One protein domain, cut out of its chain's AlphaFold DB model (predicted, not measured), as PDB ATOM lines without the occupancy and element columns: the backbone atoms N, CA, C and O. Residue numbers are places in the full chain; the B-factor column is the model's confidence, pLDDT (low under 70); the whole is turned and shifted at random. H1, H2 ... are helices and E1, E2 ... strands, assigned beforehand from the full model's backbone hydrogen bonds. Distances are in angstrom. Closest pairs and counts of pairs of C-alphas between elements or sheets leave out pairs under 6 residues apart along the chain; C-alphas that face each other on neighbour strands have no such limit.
ATOM      1  N   ALA A   6     -38.206 -15.751 -57.168       86.06
ATOM      2  CA  ALA A   6     -38.204 -16.935 -56.312       86.06
ATOM      3  C   ALA A   6     -37.169 -17.980 -56.768       86.06
ATOM      4  O   ALA A   6     -36.391 -18.477 -55.950       86.06
ATOM      5  N   GLN A   7     -37.078 -18.249 -58.076       87.75
ATOM      6  CA  GLN A   7     -36.080 -19.165 -58.642       87.75
ATOM      7  C   GLN A   7     -34.645 -18.651 -58.437       87.75
ATOM      8  O   GLN A   7     -33.752 -19.429 -58.093       87.75
ATOM      9  N   LYS A   8     -34.415 -17.339 -58.581       86.94
ATOM     10  CA  LYS A   8     -33.118 -16.706 -58.280       86.94
ATOM     11  C   LYS A   8     -32.758 -16.854 -56.798       86.94
ATOM     12  O   LYS A   8     -31.647 -17.275 -56.486       86.94
ATOM     13  N   ALA A   9     -33.696 -16.587 -55.889       86.19
ATOM     14  CA  ALA A   9     -33.469 -16.723 -54.450       86.19
ATOM     15  C   ALA A   9     -33.179 -18.178 -54.035       86.19
ATOM     16  O   ALA A   9     -32.268 -18.422 -53.241       86.19
ATOM     17  N   ALA A  10     -33.913 -19.149 -54.583       88.00
ATOM     18  CA  ALA A  10     -33.679 -20.572 -54.337       88.00
ATOM     19  C   ALA A  10     -32.293 -21.018 -54.837       88.00
ATOM     20  O   ALA A  10     -31.556 -21.689 -54.110       88.00
ATOM     21  N   HIS A  11     -31.901 -20.574 -56.036       89.88
ATOM     22  CA  HIS A  11     -30.570 -20.817 -56.589       89.88
ATOM     23  C   HIS A  11     -29.474 -20.264 -55.668       89.88
ATOM     24  O   HIS A  11     -28.580 -21.009 -55.270       89.88
ATOM     25  N   THR A  12     -29.575 -19.003 -55.240       90.62
ATOM     26  CA  THR A  12     -28.593 -18.391 -54.330       90.62
ATOM     27  C   THR A  12     -28.476 -19.147 -53.004       90.62
ATOM     28  O   THR A  12     -27.364 -19.387 -52.532       90.62
ATOM     29  N   ARG A  13     -29.593 -19.588 -52.406       90.25
ATOM     30  CA  ARG A  13     -29.561 -20.405 -51.175       90.25
ATOM     31  C   ARG A  13     -28.839 -21.735 -51.391       90.25
ATOM     32  O   ARG A  13     -28.045 -22.133 -50.540       90.25
ATOM     33  N   LYS A  14     -29.088 -22.407 -52.519       92.25
ATOM     34  CA  LYS A  14     -28.411 -23.663 -52.877       92.25
ATOM     35  C   LYS A  14     -26.899 -23.460 -53.001       92.25
ATOM     36  O   LYS A  14     -26.140 -24.226 -52.412       92.25
ATOM     37  N   TRP A  15     -26.473 -22.398 -53.684       90.06
ATOM     38  CA  TRP A  15     -25.056 -22.052 -53.827       90.06
ATOM     39  C   TRP A  15     -24.384 -21.747 -52.491       90.06
ATOM     40  O   TRP A  15     -23.329 -22.306 -52.208       90.06
ATOM     41  N   ARG A  16     -25.021 -20.953 -51.622       90.25
ATOM     42  CA  ARG A  16     -24.486 -20.667 -50.278       90.25
ATOM     43  C   ARG A  16     -24.308 -21.935 -49.441       90.25
ATOM     44  O   ARG A  16     -23.279 -22.097 -48.794       90.25
ATOM     45  N   LYS A  17     -25.275 -22.860 -49.480       91.38
ATOM     46  CA  LYS A  17     -25.156 -24.157 -48.788       91.38
ATOM     47  C   LYS A  17     -24.001 -24.996 -49.340       91.38
ATOM     48  O   LYS A  17     -23.246 -25.573 -48.560       91.38
ATOM     49  N   ALA A  18     -23.849 -25.054 -50.664       87.00
ATOM     50  CA  ALA A  18     -22.749 -25.773 -51.304       87.00
ATOM     51  C   ALA A  18     -21.385 -25.170 -50.931       87.00
ATOM     52  O   ALA A  18     -20.478 -25.907 -50.547       87.00
ATOM     53  N   GLN A  19     -21.272 -23.840 -50.951       86.50
ATOM     54  CA  GLN A  19     -20.070 -23.113 -50.548       86.50
ATOM     55  C   GLN A  19     -19.706 -23.387 -49.085       86.50
ATOM     56  O   GLN A  19     -18.569 -23.754 -48.798       86.50
ATOM     57  N   ALA A  20     -20.668 -23.289 -48.163       87.12
ATOM     58  CA  ALA A  20     -20.434 -23.568 -46.746       87.12
ATOM     59  C   ALA A  20     -19.968 -25.017 -46.508       87.12
ATOM     60  O   ALA A  20     -19.067 -25.266 -45.703       87.12
ATOM     61  N   LYS A  21     -20.543 -25.985 -47.238       87.81
ATOM     62  CA  LYS A  21     -20.109 -27.387 -47.182       87.81
ATOM     63  C   LYS A  21     -18.673 -27.549 -47.687       87.81
ATOM     64  O   LYS A  21     -17.873 -28.175 -46.998       87.81
ATOM     65  N   ALA A  22     -18.349 -26.968 -48.841       85.38
ATOM     66  CA  ALA A  22     -17.006 -27.020 -49.414       85.38
ATOM     67  C   ALA A  22     -15.963 -26.418 -48.459       85.38
ATOM     68  O   ALA A  22     -14.953 -27.057 -48.176       85.38
ATOM     69  N   GLN A  23     -16.263 -25.260 -47.865       85.44
ATOM     70  CA  GLN A  23     -15.399 -24.622 -46.868       85.44
ATOM     71  C   GLN A  23     -15.181 -25.495 -45.631       85.44
ATOM     72  O   GLN A  23     -14.055 -25.619 -45.150       85.44
ATOM     73  N   LYS A  24     -16.237 -26.139 -45.116       88.38
ATOM     74  CA  LYS A  24     -16.108 -27.068 -43.985       88.38
ATOM     75  C   LYS A  24     -15.201 -28.249 -44.340       88.38
ATOM     76  O   LYS A  24     -14.350 -28.628 -43.539       88.38
ATOM     77  N   THR A  25     -15.359 -28.810 -45.535       89.25
ATOM     78  CA  THR A  25     -14.514 -29.905 -46.027       89.25
ATOM     79  C   THR A  25     -13.055 -29.475 -46.179       89.25
ATOM     80  O   THR A  25     -12.173 -30.198 -45.717       89.25
ATOM     81  N   ALA A  26     -12.793 -28.298 -46.751       87.31
ATOM     82  CA  ALA A  26     -11.445 -27.744 -46.879       87.31
ATOM     83  C   ALA A  26     -10.794 -27.523 -45.505       87.31
ATOM     84  O   ALA A  26      -9.677 -27.979 -45.262       87.31
ATOM     85  N   ARG A  27     -11.526 -26.919 -44.558       89.00
ATOM     86  CA  ARG A  27     -11.052 -26.716 -43.182       89.00
ATOM     87  C   ARG A  27     -10.713 -28.036 -42.495       89.00
ATOM     88  O   ARG A  27      -9.662 -28.144 -41.872       89.00
ATOM     89  N   ASN A  28     -11.572 -29.045 -42.629       92.81
ATOM     90  CA  ASN A  28     -11.308 -30.368 -42.072       92.81
ATOM     91  C   ASN A  28     -10.036 -30.980 -42.668       92.81
ATOM     92  O   ASN A  28      -9.193 -31.450 -41.909       92.81
ATOM     93  N   ALA A  29      -9.864 -30.927 -43.993       93.50
ATOM     94  CA  ALA A  29      -8.656 -31.426 -44.648       93.50
ATOM     95  C   ALA A  29      -7.392 -30.751 -44.087       93.50
ATOM     96  O   ALA A  29      -6.468 -31.444 -43.672       93.50
ATOM     97  N   LYS A  30      -7.399 -29.416 -43.947       93.25
ATOM     98  CA  LYS A  30      -6.287 -28.656 -43.347       93.25
ATOM     99  C   LYS A  30      -5.991 -29.092 -41.912       93.25
ATOM    100  O   LYS A  30      -4.829 -29.309 -41.562       93.25
ATOM    101  N   THR A  31      -7.025 -29.283 -41.095       94.50
ATOM    102  CA  THR A  31      -6.883 -29.779 -39.719       94.50
ATOM    103  C   THR A  31      -6.241 -31.166 -39.676       94.50
ATOM    104  O   THR A  31      -5.296 -31.370 -38.914       94.50
ATOM    105  N   PHE A  32      -6.701 -32.108 -40.504       96.38
ATOM    106  CA  PHE A  32      -6.138 -33.461 -40.545       96.38
ATOM    107  C   PHE A  32      -4.700 -33.476 -41.071       96.38
ATOM    108  O   PHE A  32      -3.859 -34.158 -40.486       96.38
ATOM    109  N   THR A  33      -4.385 -32.685 -42.100       96.81
ATOM    110  CA  THR A  33      -3.011 -32.524 -42.597       96.81
ATOM    111  C   THR A  33      -2.090 -31.989 -41.502       96.81
ATOM    112  O   THR A  33      -1.045 -32.583 -41.233       96.81
ATOM    113  N   LYS A  34      -2.499 -30.921 -40.803       97.06
ATOM    114  CA  LYS A  34      -1.737 -30.370 -39.673       97.06
ATOM    115  C   LYS A  34      -1.539 -31.414 -38.576       97.06
ATOM    116  O   LYS A  34      -0.423 -31.586 -38.089       97.06
ATOM    117  N   LEU A  35      -2.593 -32.134 -38.195       97.56
ATOM    118  CA  LEU A  35      -2.505 -33.175 -37.173       97.56
ATOM    119  C   LEU A  35      -1.511 -34.275 -37.573       97.56
ATOM    120  O   LEU A  35      -0.655 -34.640 -36.771       97.56
ATOM    121  N   ALA A  36      -1.578 -34.773 -38.808       97.88
ATOM    122  CA  ALA A  36      -0.665 -35.803 -39.297       97.88
ATOM    123  C   ALA A  36       0.802 -35.340 -39.255       97.88
ATOM    124  O   ALA A  36       1.661 -36.058 -38.751       97.88
ATOM    125  N   LEU A  37       1.080 -34.114 -39.707       98.12
ATOM    126  CA  LEU A  37       2.430 -33.543 -39.735       98.12
ATOM    127  C   LEU A  37       2.978 -33.232 -38.335       98.12
ATOM    128  O   LEU A  37       4.140 -33.514 -38.041       98.12
ATOM    129  N   THR A  38       2.150 -32.694 -37.441       97.12
ATOM    130  CA  THR A  38       2.569 -32.412 -36.055       97.12
ATOM    131  C   THR A  38       2.932 -33.682 -35.290       97.12
ATOM    132  O   THR A  38       3.941 -33.683 -34.586       97.12
ATOM    133  N   LYS A  39       2.204 -34.791 -35.496       97.69
ATOM    134  CA  LYS A  39       2.530 -36.101 -34.897       97.69
ATOM    135  C   LYS A  39       3.933 -36.595 -35.256       97.69
ATOM    136  O   LYS A  39       4.576 -37.236 -34.435       97.69
ATOM    137  N   ILE A  40       4.426 -36.271 -36.451       96.62
ATOM    138  CA  ILE A  40       5.784 -36.621 -36.896       96.62
ATOM    139  C   ILE A  40       6.790 -35.465 -36.721       96.62
ATOM    140  O   ILE A  40       7.878 -35.476 -37.309       96.62
ATOM    141  N   GLY A  41       6.460 -34.473 -35.889       96.31
ATOM    142  CA  GLY A  41       7.376 -33.432 -35.415       96.31
ATOM    143  C   GLY A  41       7.544 -32.222 -36.336       96.31
ATOM    144  O   GLY A  41       8.547 -31.519 -36.222       96.31
ATOM    145  N   TRP A  42       6.613 -31.979 -37.261       98.25
ATOM    146  CA  TRP A  42       6.603 -30.762 -38.079       98.25
ATOM    147  C   TRP A  42       5.783 -29.650 -37.422       98.25
ATOM    148  O   TRP A  42       4.703 -29.886 -36.877       98.25
ATOM    149  N   LYS A  43       6.260 -28.409 -37.528       97.50
ATOM    150  CA  LYS A  43       5.502 -27.205 -37.164       97.50
ATOM    151  C   LYS A  43       4.804 -26.674 -38.412       97.50
ATOM    152  O   LYS A  43       5.447 -26.517 -39.438       97.50
ATOM    153  N   CYS A  44       3.504 -26.411 -38.335       96.75
ATOM    154  CA  CYS A  44       2.701 -26.048 -39.506       96.75
ATOM    155  C   CYS A  44       2.065 -24.662 -39.356       96.75
ATOM    156  O   CYS A  44       1.523 -24.349 -38.290       96.75
ATOM    157  N   LEU A  45       2.055 -23.890 -40.442       94.06
ATOM    158  CA  LEU A  45       1.430 -22.574 -40.569       94.06
ATOM    159  C   LEU A  45       0.430 -22.589 -41.735       94.06
ATOM    160  O   LEU A  45       0.805 -22.943 -42.848       94.06
ATOM    161  N   SER A  46      -0.829 -22.212 -41.483       91.81
ATOM    162  CA  SER A  46      -1.827 -22.029 -42.552       91.81
ATOM    163  C   SER A  46      -1.652 -20.658 -43.201       91.81
ATOM    164  O   SER A  46      -1.417 -19.686 -42.482       91.81
ATOM    165  N   LEU A  47      -1.806 -20.580 -44.523       90.25
ATOM    166  CA  LEU A  47      -1.757 -19.336 -45.302       90.25
ATOM    167  C   LEU A  47      -3.156 -18.827 -45.692       90.25
ATOM    168  O   LEU A  47      -3.307 -18.070 -46.647       90.25
ATOM    169  N   ASP A  48      -4.192 -19.248 -44.964       83.00
ATOM    170  CA  ASP A  48      -5.544 -18.718 -45.144       83.00
ATOM    171  C   ASP A  48      -5.570 -17.196 -44.933       83.00
ATOM    172  O   ASP A  48      -4.832 -16.644 -44.109       83.00
ATOM    173  N   ALA A  49      -6.457 -16.502 -45.646       75.50
ATOM    174  CA  ALA A  49      -6.660 -15.075 -45.438       75.50
ATOM    175  C   ALA A  49      -7.116 -14.799 -43.994       75.50
ATOM    176  O   ALA A  49      -7.763 -15.638 -43.364       75.50
ATOM    177  N   LYS A  50      -6.871 -13.583 -43.478       68.12
ATOM    178  CA  LYS A  50      -7.300 -13.171 -42.121       68.12
ATOM    179  C   LYS A  50      -8.795 -13.397 -41.856       68.12
ATOM    180  O   LYS A  50      -9.193 -13.621 -40.720       68.12
ATOM    181  N   SER A  51      -9.615 -13.356 -42.902       70.81
ATOM    182  CA  SER A  51     -11.056 -13.611 -42.856       70.81
ATOM    183  C   SER A  51     -11.425 -15.100 -42.711       70.81
ATOM    184  O   SER A  51     -12.605 -15.427 -42.609       70.81
ATOM    185  N   GLY A  52     -10.445 -16.011 -42.708       62.25
ATOM    186  CA  GLY A  52     -10.637 -17.464 -42.665       62.25
ATOM    187  C   GLY A  52     -11.067 -18.079 -44.001       62.25
ATOM    188  O   GLY A  52     -11.478 -19.242 -44.031       62.25
ATOM    189  N   TYR A  53     -11.008 -17.297 -45.082       63.34
ATOM    190  CA  TYR A  53     -11.241 -17.748 -46.453       63.34
ATOM    191  C   TYR A  53      -9.920 -18.155 -47.114       63.34
ATOM    192  O   TYR A  53      -8.845 -17.710 -46.709       63.34
ATOM    193  N   GLU A  54     -10.011 -18.998 -48.140       63.34
ATOM    194  CA  GLU A  54      -8.854 -19.409 -48.934       63.34
ATOM    195  C   GLU A  54      -8.194 -18.187 -49.581       63.34
ATOM    196  O   GLU A  54      -8.867 -17.315 -50.137       63.34
ATOM    197  N   TYR A  55      -6.871 -18.117 -49.475       72.62
ATOM    198  CA  TYR A  55      -6.078 -17.113 -50.165       72.62
ATOM    199  C   TYR A  55      -5.937 -17.484 -51.649       72.62
ATOM    200  O   TYR A  55      -5.966 -18.662 -52.008       72.62
ATOM    201  N   VAL A  56      -5.763 -16.490 -52.527       72.12
ATOM    202  CA  VAL A  56      -5.553 -16.719 -53.966       72.12
ATOM    203  C   VAL A  56      -4.109 -17.191 -54.180       72.12
ATOM    204  O   VAL A  56      -3.218 -16.411 -54.504       72.12
ATOM    205  N   GLY A  57      -3.854 -18.479 -53.945       81.69
ATOM    206  CA  GLY A  57      -2.527 -19.091 -54.032       81.69
ATOM    207  C   GLY A  57      -2.586 -20.616 -54.131       81.69
ATOM    208  O   GLY A  57      -3.613 -21.221 -53.855       81.69
ATOM    209  N   VAL A  58      -1.481 -21.234 -54.566       90.56
ATOM    210  CA  VAL A  58      -1.333 -22.709 -54.642       90.56
ATOM    211  C   VAL A  58      -0.741 -23.314 -53.358       90.56
ATOM    212  O   VAL A  58      -0.579 -24.521 -53.224       90.56
ATOM    213  N   VAL A  59      -0.332 -22.472 -52.412       93.19
ATOM    214  CA  VAL A  59       0.212 -22.919 -51.131       93.19
ATOM    215  C   VAL A  59      -0.837 -22.635 -50.073       93.19
ATOM    216  O   VAL A  59      -1.094 -21.483 -49.740       93.19
ATOM    217  N   ASP A  60      -1.440 -23.695 -49.550       92.69
ATOM    218  CA  ASP A  60      -2.400 -23.614 -48.451       92.69
ATOM    219  C   ASP A  60      -1.699 -23.571 -47.092       92.69
ATOM    220  O   ASP A  60      -2.176 -22.939 -46.149       92.69
ATOM    221  N   MET A  61      -0.588 -24.299 -46.966       95.25
ATOM    222  CA  MET A  61       0.103 -24.509 -45.700       95.25
ATOM    223  C   MET A  61       1.606 -24.644 -45.916       95.25
ATOM    224  O   MET A  61       2.061 -25.238 -46.894       95.25
ATOM    225  N   ILE A  62       2.373 -24.141 -44.954       96.75
ATOM    226  CA  ILE A  62       3.813 -24.362 -44.849       96.75
ATOM    227  C   ILE A  62       4.064 -25.275 -43.651       96.75
ATOM    228  O   ILE A  62       3.536 -25.035 -42.562       96.75
ATOM    229  N   ALA A  63       4.885 -26.304 -43.834       98.06
ATOM    230  CA  ALA A  63       5.404 -27.118 -42.744       98.06
ATOM    231  C   ALA A  63       6.917 -26.928 -42.623       98.06
ATOM    232  O   ALA A  63       7.638 -27.026 -43.610       98.06
ATOM    233  N   VAL A  64       7.397 -26.675 -41.407       97.69
ATOM    234  CA  VAL A  64       8.811 -26.466 -41.093       97.69
ATOM    235  C   VAL A  64       9.257 -27.452 -40.026       97.69
ATOM    236  O   VAL A  64       8.553 -27.690 -39.038       97.69
ATOM    237  N   LYS A  65      10.448 -28.016 -40.200       97.12
ATOM    238  CA  LYS A  65      11.061 -28.917 -39.226       97.12
ATOM    239  C   LYS A  65      12.569 -28.724 -39.197       97.12
ATOM    240  O   LYS A  65      13.210 -28.667 -40.237       97.12
ATOM    241  N   ARG A  66      13.135 -28.652 -37.994       96.88
ATOM    242  CA  ARG A  66      14.585 -28.661 -37.795       96.88
ATOM    243  C   ARG A  66      15.138 -30.053 -38.089       96.88
ATOM    244  O   ARG A  66      14.526 -31.052 -37.700       96.88
ATOM    245  N   ASP A  67      16.267 -30.118 -38.779       96.00
ATOM    246  CA  ASP A  67      16.971 -31.376 -38.989       96.00
ATOM    247  C   ASP A  67      17.420 -31.972 -37.644       96.00
ATOM    248  O   ASP A  67      17.786 -31.255 -36.713       96.00
ATOM    249  N   LYS A  68      17.347 -33.301 -37.514       93.38
ATOM    250  CA  LYS A  68      17.694 -33.983 -36.258       93.38
ATOM    251  C   LYS A  68      19.202 -34.010 -36.004       93.38
ATOM    252  O   LYS A  68      19.604 -34.033 -34.846       93.38
ATOM    253  N   LYS A  69      20.011 -34.066 -37.064       96.00
ATOM    254  CA  LYS A  69      21.472 -34.188 -36.991       96.00
ATOM    255  C   LYS A  69      22.156 -32.825 -37.086       96.00
ATOM    256  O   LYS A  69      23.194 -32.635 -36.465       96.00
ATOM    257  N   TYR A  70      21.568 -31.887 -37.830       95.69
ATOM    258  CA  TYR A  70      22.133 -30.558 -38.078       95.69
ATOM    259  C   TYR A  70      21.174 -29.456 -37.596       95.69
ATOM    260  O   TYR A  70      20.316 -29.027 -38.364       95.69
ATOM    261  N   PRO A  71      21.282 -28.981 -36.340       90.88
ATOM    262  CA  PRO A  71      20.294 -28.077 -35.738       90.88
ATOM    263  C   PRO A  71      20.045 -26.758 -36.485       90.88
ATOM    264  O   PRO A  71      18.952 -26.200 -36.373       90.88
ATOM    265  N   ASP A  72      21.014 -26.289 -37.268       94.31
ATOM    266  CA  ASP A  72      20.899 -25.059 -38.063       94.31
ATOM    267  C   ASP A  72      20.265 -25.291 -39.443       94.31
ATOM    268  O   ASP A  72      19.928 -24.349 -40.158       94.31
ATOM    269  N   LYS A  73      20.039 -26.554 -39.825       96.38
ATOM    270  CA  LYS A  73      19.337 -26.910 -41.057       96.38
ATOM    271  C   LYS A  73      17.832 -26.977 -40.809       96.38
ATOM    272  O   LYS A  73      17.346 -27.721 -39.951       96.38
ATOM    273  N   LEU A  74      17.079 -26.242 -41.622       95.75
ATOM    274  CA  LEU A  74      15.620 -26.285 -41.654       95.75
ATOM    275  C   LEU A  74      15.136 -26.997 -42.915       95.75
ATOM    276  O   LEU A  74      15.616 -26.749 -44.017       95.75
ATOM    277  N   HIS A  75      14.143 -27.859 -42.743       96.31
ATOM    278  CA  HIS A  75      13.353 -28.430 -43.824       96.31
ATOM    279  C   HIS A  75      12.044 -27.662 -43.927       96.31
ATOM    280  O   HIS A  75      11.373 -27.454 -42.913       96.31
ATOM    281  N   VAL A  76      11.672 -27.274 -45.143       96.94
ATOM    282  CA  VAL A  76      10.432 -26.553 -45.443       96.94
ATOM    283  C   VAL A  76       9.664 -27.323 -46.512       96.94
ATOM    284  O   VAL A  76      10.242 -27.733 -47.516       96.94
ATOM    285  N   ILE A  77       8.365 -27.521 -46.300       97.38
ATOM    286  CA  ILE A  77       7.452 -28.126 -47.273       97.38
ATOM    287  C   ILE A  77       6.328 -27.134 -47.556       97.38
ATOM    288  O   ILE A  77       5.658 -26.668 -46.631       97.38
ATOM    289  N   LEU A  78       6.104 -26.854 -48.840       96.50
ATOM    290  CA  LEU A  78       4.918 -26.153 -49.325       96.50
ATOM    291  C   LEU A  78       3.828 -27.180 -49.641       96.50
ATOM    292  O   LEU A  78       4.080 -28.161 -50.341       96.50
ATOM    293  N   LEU A  79       2.621 -26.965 -49.125       95.44
ATOM    294  CA  LEU A  79       1.515 -27.913 -49.240       95.44
ATOM    295  C   LEU A  79       0.319 -27.248 -49.917       95.44
ATOM    296  O   LEU A  79      -0.213 -26.261 -49.411       95.44
ATOM    297  N   GLN A  80      -0.147 -27.852 -51.008       94.12
ATOM    298  CA  GLN A  80      -1.520 -27.693 -51.484       94.12
ATOM    299  C   GLN A  80      -2.372 -28.773 -50.814       94.12
ATOM    300  O   GLN A  80      -2.055 -29.962 -50.894       94.12
ATOM    301  N   ILE A  81      -3.465 -28.380 -50.169       92.75
ATOM    302  CA  ILE A  81      -4.350 -29.291 -49.443       92.75
ATOM    303  C   ILE A  81      -5.642 -29.453 -50.237       92.75
ATOM    304  O   ILE A  81      -6.269 -28.483 -50.658       92.75
ATOM    305  N   LYS A  82      -6.055 -30.704 -50.443       90.12
ATOM    306  CA  LYS A  82      -7.318 -31.051 -51.100       90.12
ATOM    307  C   LYS A  82      -8.259 -31.702 -50.100       90.12
ATOM    308  O   LYS A  82      -7.845 -32.512 -49.276       90.12
ATOM    309  N   GLY A  83      -9.534 -31.336 -50.175       87.94
ATOM    310  CA  GLY A  83     -10.596 -31.922 -49.364       87.94
ATOM    311  C   GLY A  83     -11.628 -32.654 -50.217       87.94
ATOM    312  O   GLY A  83     -11.924 -32.250 -51.342       87.94
ATOM    313  N   GLY A  84     -12.222 -33.711 -49.661       84.25
ATOM    314  CA  GLY A  84     -13.272 -34.480 -50.335       84.25
ATOM    315  C   GLY A  84     -12.754 -35.214 -51.574       84.25
ATOM    316  O   GLY A  84     -11.695 -35.825 -51.534       84.25
ATOM    317  N   SER A  85     -13.509 -35.156 -52.672       82.94
ATOM    318  CA  SER A  85     -13.175 -35.801 -53.951       82.94
ATOM    319  C   SER A  85     -12.318 -34.935 -54.885       82.94
ATOM    320  O   SER A  85     -12.140 -35.284 -56.053       82.94
ATOM    321  N   ALA A  86     -11.809 -33.796 -54.406       84.31
ATOM    322  CA  ALA A  86     -10.981 -32.907 -55.212       84.31
ATOM    323  C   ALA A  86      -9.655 -33.587 -55.584       84.31
ATOM    324  O   ALA A  86      -8.937 -34.093 -54.722       84.31
ATOM    325  N   ARG A  87      -9.325 -33.577 -56.878       86.56
ATOM    326  CA  ARG A  87      -8.063 -34.106 -57.406       86.56
ATOM    327  C   ARG A  87      -7.039 -32.985 -57.549       86.56
ATOM    328  O   ARG A  87      -7.408 -31.835 -57.770       86.56
ATOM    329  N   VAL A  88      -5.765 -33.343 -57.436       86.88
ATOM    330  CA  VAL A  88      -4.651 -32.452 -57.778       86.88
ATOM    331  C   VAL A  88      -4.509 -32.411 -59.297       86.88
ATOM    332  O   VAL A  88      -4.540 -33.458 -59.947       86.88
ATOM    333  N   THR A  89      -4.364 -31.216 -59.864       91.88
ATOM    334  CA  THR A  89      -4.145 -31.043 -61.308       91.88
ATOM    335  C   THR A  89      -2.658 -30.899 -61.642       91.88
ATOM    336  O   THR A  89      -1.843 -30.498 -60.810       91.88
ATOM    337  N   MET A  90      -2.282 -31.183 -62.893       93.69
ATOM    338  CA  MET A  90      -0.902 -30.977 -63.361       93.69
ATOM    339  C   MET A  90      -0.467 -29.510 -63.290       93.69
ATOM    340  O   MET A  90       0.702 -29.218 -63.048       93.69
ATOM    341  N   GLU A  91      -1.400 -28.582 -63.492       93.38
ATOM    342  CA  GLU A  91      -1.133 -27.153 -63.357       93.38
ATOM    343  C   GLU A  91      -0.805 -26.785 -61.906       93.38
ATOM    344  O   GLU A  91       0.167 -26.072 -61.660       93.38
ATOM    345  N   GLU A  92      -1.550 -27.321 -60.939       92.06
ATOM    346  CA  GLU A  92      -1.279 -27.111 -59.513       92.06
ATOM    347  C   GLU A  92       0.095 -27.648 -59.121       92.06
ATOM    348  O   GLU A  92       0.841 -26.956 -58.434       92.06
ATOM    349  N   ILE A  93       0.480 -28.827 -59.621       94.25
ATOM    350  CA  ILE A  93       1.818 -29.389 -59.385       94.25
ATOM    351  C   ILE A  93       2.900 -28.456 -59.938       94.25
ATOM    352  O   ILE A  93       3.875 -28.158 -59.246       94.25
ATOM    353  N   ARG A  94       2.730 -27.960 -61.171       95.94
ATOM    354  CA  ARG A  94       3.681 -27.021 -61.790       95.94
ATOM    355  C   ARG A  94       3.789 -25.728 -60.992       95.94
ATOM    356  O   ARG A  94       4.899 -25.260 -60.752       95.94
ATOM    357  N   ARG A  95       2.659 -25.168 -60.559       95.06
ATOM    358  CA  ARG A  95       2.615 -23.944 -59.750       95.06
ATOM    359  C   ARG A  95       3.251 -24.151 -58.377       95.06
ATOM    360  O   ARG A  95       4.008 -23.290 -57.947       95.06
ATOM    361  N   LEU A  96       3.004 -25.285 -57.720       94.56
ATOM    362  CA  LEU A  96       3.605 -25.608 -56.425       94.56
ATOM    363  C   LEU A  96       5.124 -25.803 -56.543       94.56
ATOM    364  O   LEU A  96       5.867 -25.280 -55.722       94.56
ATOM    365  N   ASN A  97       5.596 -26.479 -57.596       95.75
ATOM    366  CA  ASN A  97       7.029 -26.608 -57.891       95.75
ATOM    367  C   ASN A  97       7.669 -25.256 -58.239       95.75
ATOM    368  O   ASN A  97       8.776 -24.958 -57.813       95.75
ATOM    369  N   LYS A  98       6.971 -24.388 -58.975       96.25
ATOM    370  CA  LYS A  98       7.453 -23.021 -59.200       96.25
ATOM    371  C   LYS A  98       7.574 -22.257 -57.875       96.25
ATOM    372  O   LYS A  98       8.603 -21.636 -57.639       96.25
ATOM    373  N   ALA A  99       6.587 -22.382 -56.988       94.75
ATOM    374  CA  ALA A  99       6.585 -21.711 -55.691       94.75
ATOM    375  C   ALA A  99       7.770 -22.111 -54.796       94.75
ATOM    376  O   ALA A  99       8.244 -21.276 -54.034       94.75
ATOM    377  N   THR A 100       8.302 -23.338 -54.896       95.25
ATOM    378  CA  THR A 100       9.496 -23.726 -54.114       95.25
ATOM    379  C   THR A 100      10.757 -22.976 -54.541       95.25
ATOM    380  O   THR A 100      11.665 -22.812 -53.731       95.25
ATOM    381  N   ARG A 101      10.812 -22.502 -55.790       94.75
ATOM    382  CA  ARG A 101      11.934 -21.725 -56.343       94.75
ATOM    383  C   ARG A 101      11.824 -20.232 -56.048       94.75
ATOM    384  O   ARG A 101      12.799 -19.513 -56.213       94.75
ATOM    385  N   GLU A 102      10.646 -19.781 -55.631       93.81
ATOM    386  CA  GLU A 102      10.340 -18.383 -55.313       93.81
ATOM    387  C   GLU A 102      10.280 -18.139 -53.794       93.81
ATOM    388  O   GLU A 102       9.808 -17.097 -53.344       93.81
ATOM    389  N   ILE A 103      10.742 -19.097 -52.980       91.81
ATOM    390  CA  ILE A 103      10.855 -18.903 -51.532       91.81
ATOM    391  C   ILE A 103      12.014 -17.943 -51.260       91.81
ATOM    392  O   ILE A 103      13.179 -18.306 -51.412       91.81
ATOM    393  N   ASN A 104      11.685 -16.750 -50.771       91.12
ATOM    394  CA  ASN A 104      12.667 -15.816 -50.235       91.12
ATOM    395  C   ASN A 104      12.913 -16.134 -48.758       91.12
ATOM    396  O   ASN A 104      11.988 -16.111 -47.944       91.12
ATOM    397  N   VAL A 105      14.163 -16.449 -48.418       91.38
ATOM    398  CA  VAL A 105      14.594 -16.689 -47.038       91.38
ATOM    399  C   VAL A 105      15.544 -15.576 -46.633       91.38
ATOM    400  O   VAL A 105      16.654 -15.478 -47.149       91.38
ATOM    401  N   GLU A 106      15.104 -14.759 -45.686       92.31
ATOM    402  CA  GLU A 106      15.901 -13.691 -45.091       92.31
ATOM    403  C   GLU A 106      16.293 -14.058 -43.658       92.31
ATOM    404  O   GLU A 106      15.620 -14.850 -42.991       92.31
ATOM    405  N   TRP A 107      17.386 -13.473 -43.171       93.75
ATOM    406  CA  TRP A 107      17.835 -13.633 -41.792       93.75
ATOM    407  C   TRP A 107      17.691 -12.316 -41.027       93.75
ATOM    408  O   TRP A 107      17.842 -11.218 -41.571       93.75
ATOM    409  N   ASN A 108      17.386 -12.424 -39.738       95.44
ATOM    410  CA  ASN A 108      17.254 -11.276 -38.856       95.44
ATOM    411  C   ASN A 108      17.526 -11.691 -37.407       95.44
ATOM    412  O   ASN A 108      17.437 -12.872 -37.065       95.44
ATOM    413  N   VAL A 109      17.813 -10.713 -36.554       95.44
ATOM    414  CA  VAL A 109      17.952 -10.890 -35.107       95.44
ATOM    415  C   VAL A 109      16.891 -10.034 -34.433       95.44
ATOM    416  O   VAL A 109      16.780  -8.848 -34.729       95.44
ATOM    417  N   ALA A 110      16.095 -10.644 -33.554       94.50
ATOM    418  CA  ALA A 110      15.102  -9.948 -32.746       94.50
ATOM    419  C   ALA A 110      15.614  -9.822 -31.308       94.50
ATOM    420  O   ALA A 110      15.811 -10.830 -30.627       94.50
ATOM    421  N   GLU A 111      15.789  -8.595 -30.839       95.38
ATOM    422  CA  GLU A 111      16.244  -8.287 -29.484       95.38
ATOM    423  C   GLU A 111      15.127  -7.601 -28.704       95.38
ATOM    424  O   GLU A 111      14.362  -6.807 -29.253       95.38
ATOM    425  N   LYS A 112      15.027  -7.877 -27.404       93.94
ATOM    426  CA  LYS A 112      14.058  -7.221 -26.518       93.94
ATOM    427  C   LYS A 112      14.775  -6.498 -25.371       93.94
ATOM    428  O   LYS A 112      14.741  -6.989 -24.243       93.94
ATOM    429  N   PRO A 113      15.419  -5.345 -25.622       88.44
ATOM    430  CA  PRO A 113      15.822  -4.463 -24.538       88.44
ATOM    431  C   PRO A 113      14.554  -3.859 -23.908       88.44
ATOM    432  O   PRO A 113      13.785  -3.146 -24.559       88.44
ATOM    433  N   GLU A 114      14.308  -4.196 -22.642       87.62
ATOM    434  CA  GLU A 114      13.146  -3.762 -21.853       87.62
ATOM    435  C   GLU A 114      11.778  -4.205 -22.425       87.62
ATOM    436  O   GLU A 114      11.468  -5.397 -22.489       87.62
ATOM    437  N   LYS A 115      10.900  -3.254 -22.787       90.00
ATOM    438  CA  LYS A 115       9.505  -3.500 -23.199       90.00
ATOM    439  C   LYS A 115       9.284  -3.464 -24.715       90.00
ATOM    440  O   LYS A 115       8.152  -3.671 -25.147       90.00
ATOM    441  N   LYS A 116      10.315  -3.214 -25.531       91.56
ATOM    442  CA  LYS A 116      10.189  -3.125 -26.998       91.56
ATOM    443  C   LYS A 116      11.040  -4.191 -27.682       91.56
ATOM    444  O   LYS A 116      12.180  -4.407 -27.293       91.56
ATOM    445  N   VAL A 117      10.486  -4.824 -28.714       93.56
ATOM    446  CA  VAL A 117      11.244  -5.698 -29.620       93.56
ATOM    447  C   VAL A 117      11.847  -4.836 -30.726       93.56
ATOM    448  O   VAL A 117      11.148  -4.003 -31.306       93.56
ATOM    449  N   ARG A 118      13.135  -5.023 -31.003       93.12
ATOM    450  CA  ARG A 118      13.872  -4.413 -32.113       93.12
ATOM    451  C   ARG A 118      14.380  -5.520 -33.027       93.12
ATOM    452  O   ARG A 118      14.701  -6.605 -32.552       93.12
ATOM    453  N   PHE A 119      14.446  -5.237 -34.321       95.31
ATOM    454  CA  PHE A 119      15.024  -6.135 -35.313       95.31
ATOM    455  C   PHE A 119      16.304  -5.512 -35.863       95.31
ATOM    456  O   PHE A 119      16.329  -4.302 -36.090       95.31
ATOM    457  N   LEU A 120      17.344  -6.323 -36.058       94.88
ATOM    458  CA  LEU A 120      18.626  -5.866 -36.602       94.88
ATOM    459  C   LEU A 120      18.476  -5.368 -38.043       94.88
ATOM    460  O   LEU A 120      18.939  -4.283 -38.383       94.88
TER     461      LEU A 120
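What this domain is: This is residues 6 to 120 of the 124 residues of an uncharacterized protein of bacterium (UniProt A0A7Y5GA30). The end of a long helix, H1, covers one face of a small three-stranded sheet; its residues 6 to 21 stick out as an arm, and so does loop 112 to 117. The 115 printed residues include H1, E1, E2, E3 and H2; the antiparallel sheet runs E1 E2 E3. Class mixed, the whole is loose, with a radius of gyration of the C-alphas of 19.1 A, spanning 63 by 38 by 28 A.

How they stand to each other: H1, residues 6 to 39, has each O i to N i+4 pair within hydrogen-bond range. E1, residues 43 to 46, E2, 61 to 66, and E3, 74 to 79, form a meander, each strand the antiparallel neighbour of the one before; N 43 and O 64 are 2.8 A apart, N 63 and O 77 2.9 A. H1 is on one face of the sheet, at a height of 9.6 A over it, which gives two layers, a helix on one face of a sheet; the closest C-alphas of H1 and E1 are those of Lys 34 and Cys 44, 6.2 A apart. H2, residues 90 to 101, has 7 of 8 O i to N i+4 pairs within hydrogen-bond range; it only grazes the sheet, with its residues 96 to 100.

Where its parts are: H1 runs 49.9 A from C-alpha 6 at (-38.204, -16.935, -56.312); H2, 17.3 A, ends at C-alpha 101, (11.934, -21.725, -56.343).

The domain as a whole: The printed part has no cut. Link E1 to E2 is long; there residues 50 and 52 to 54 have pLDDT under 70.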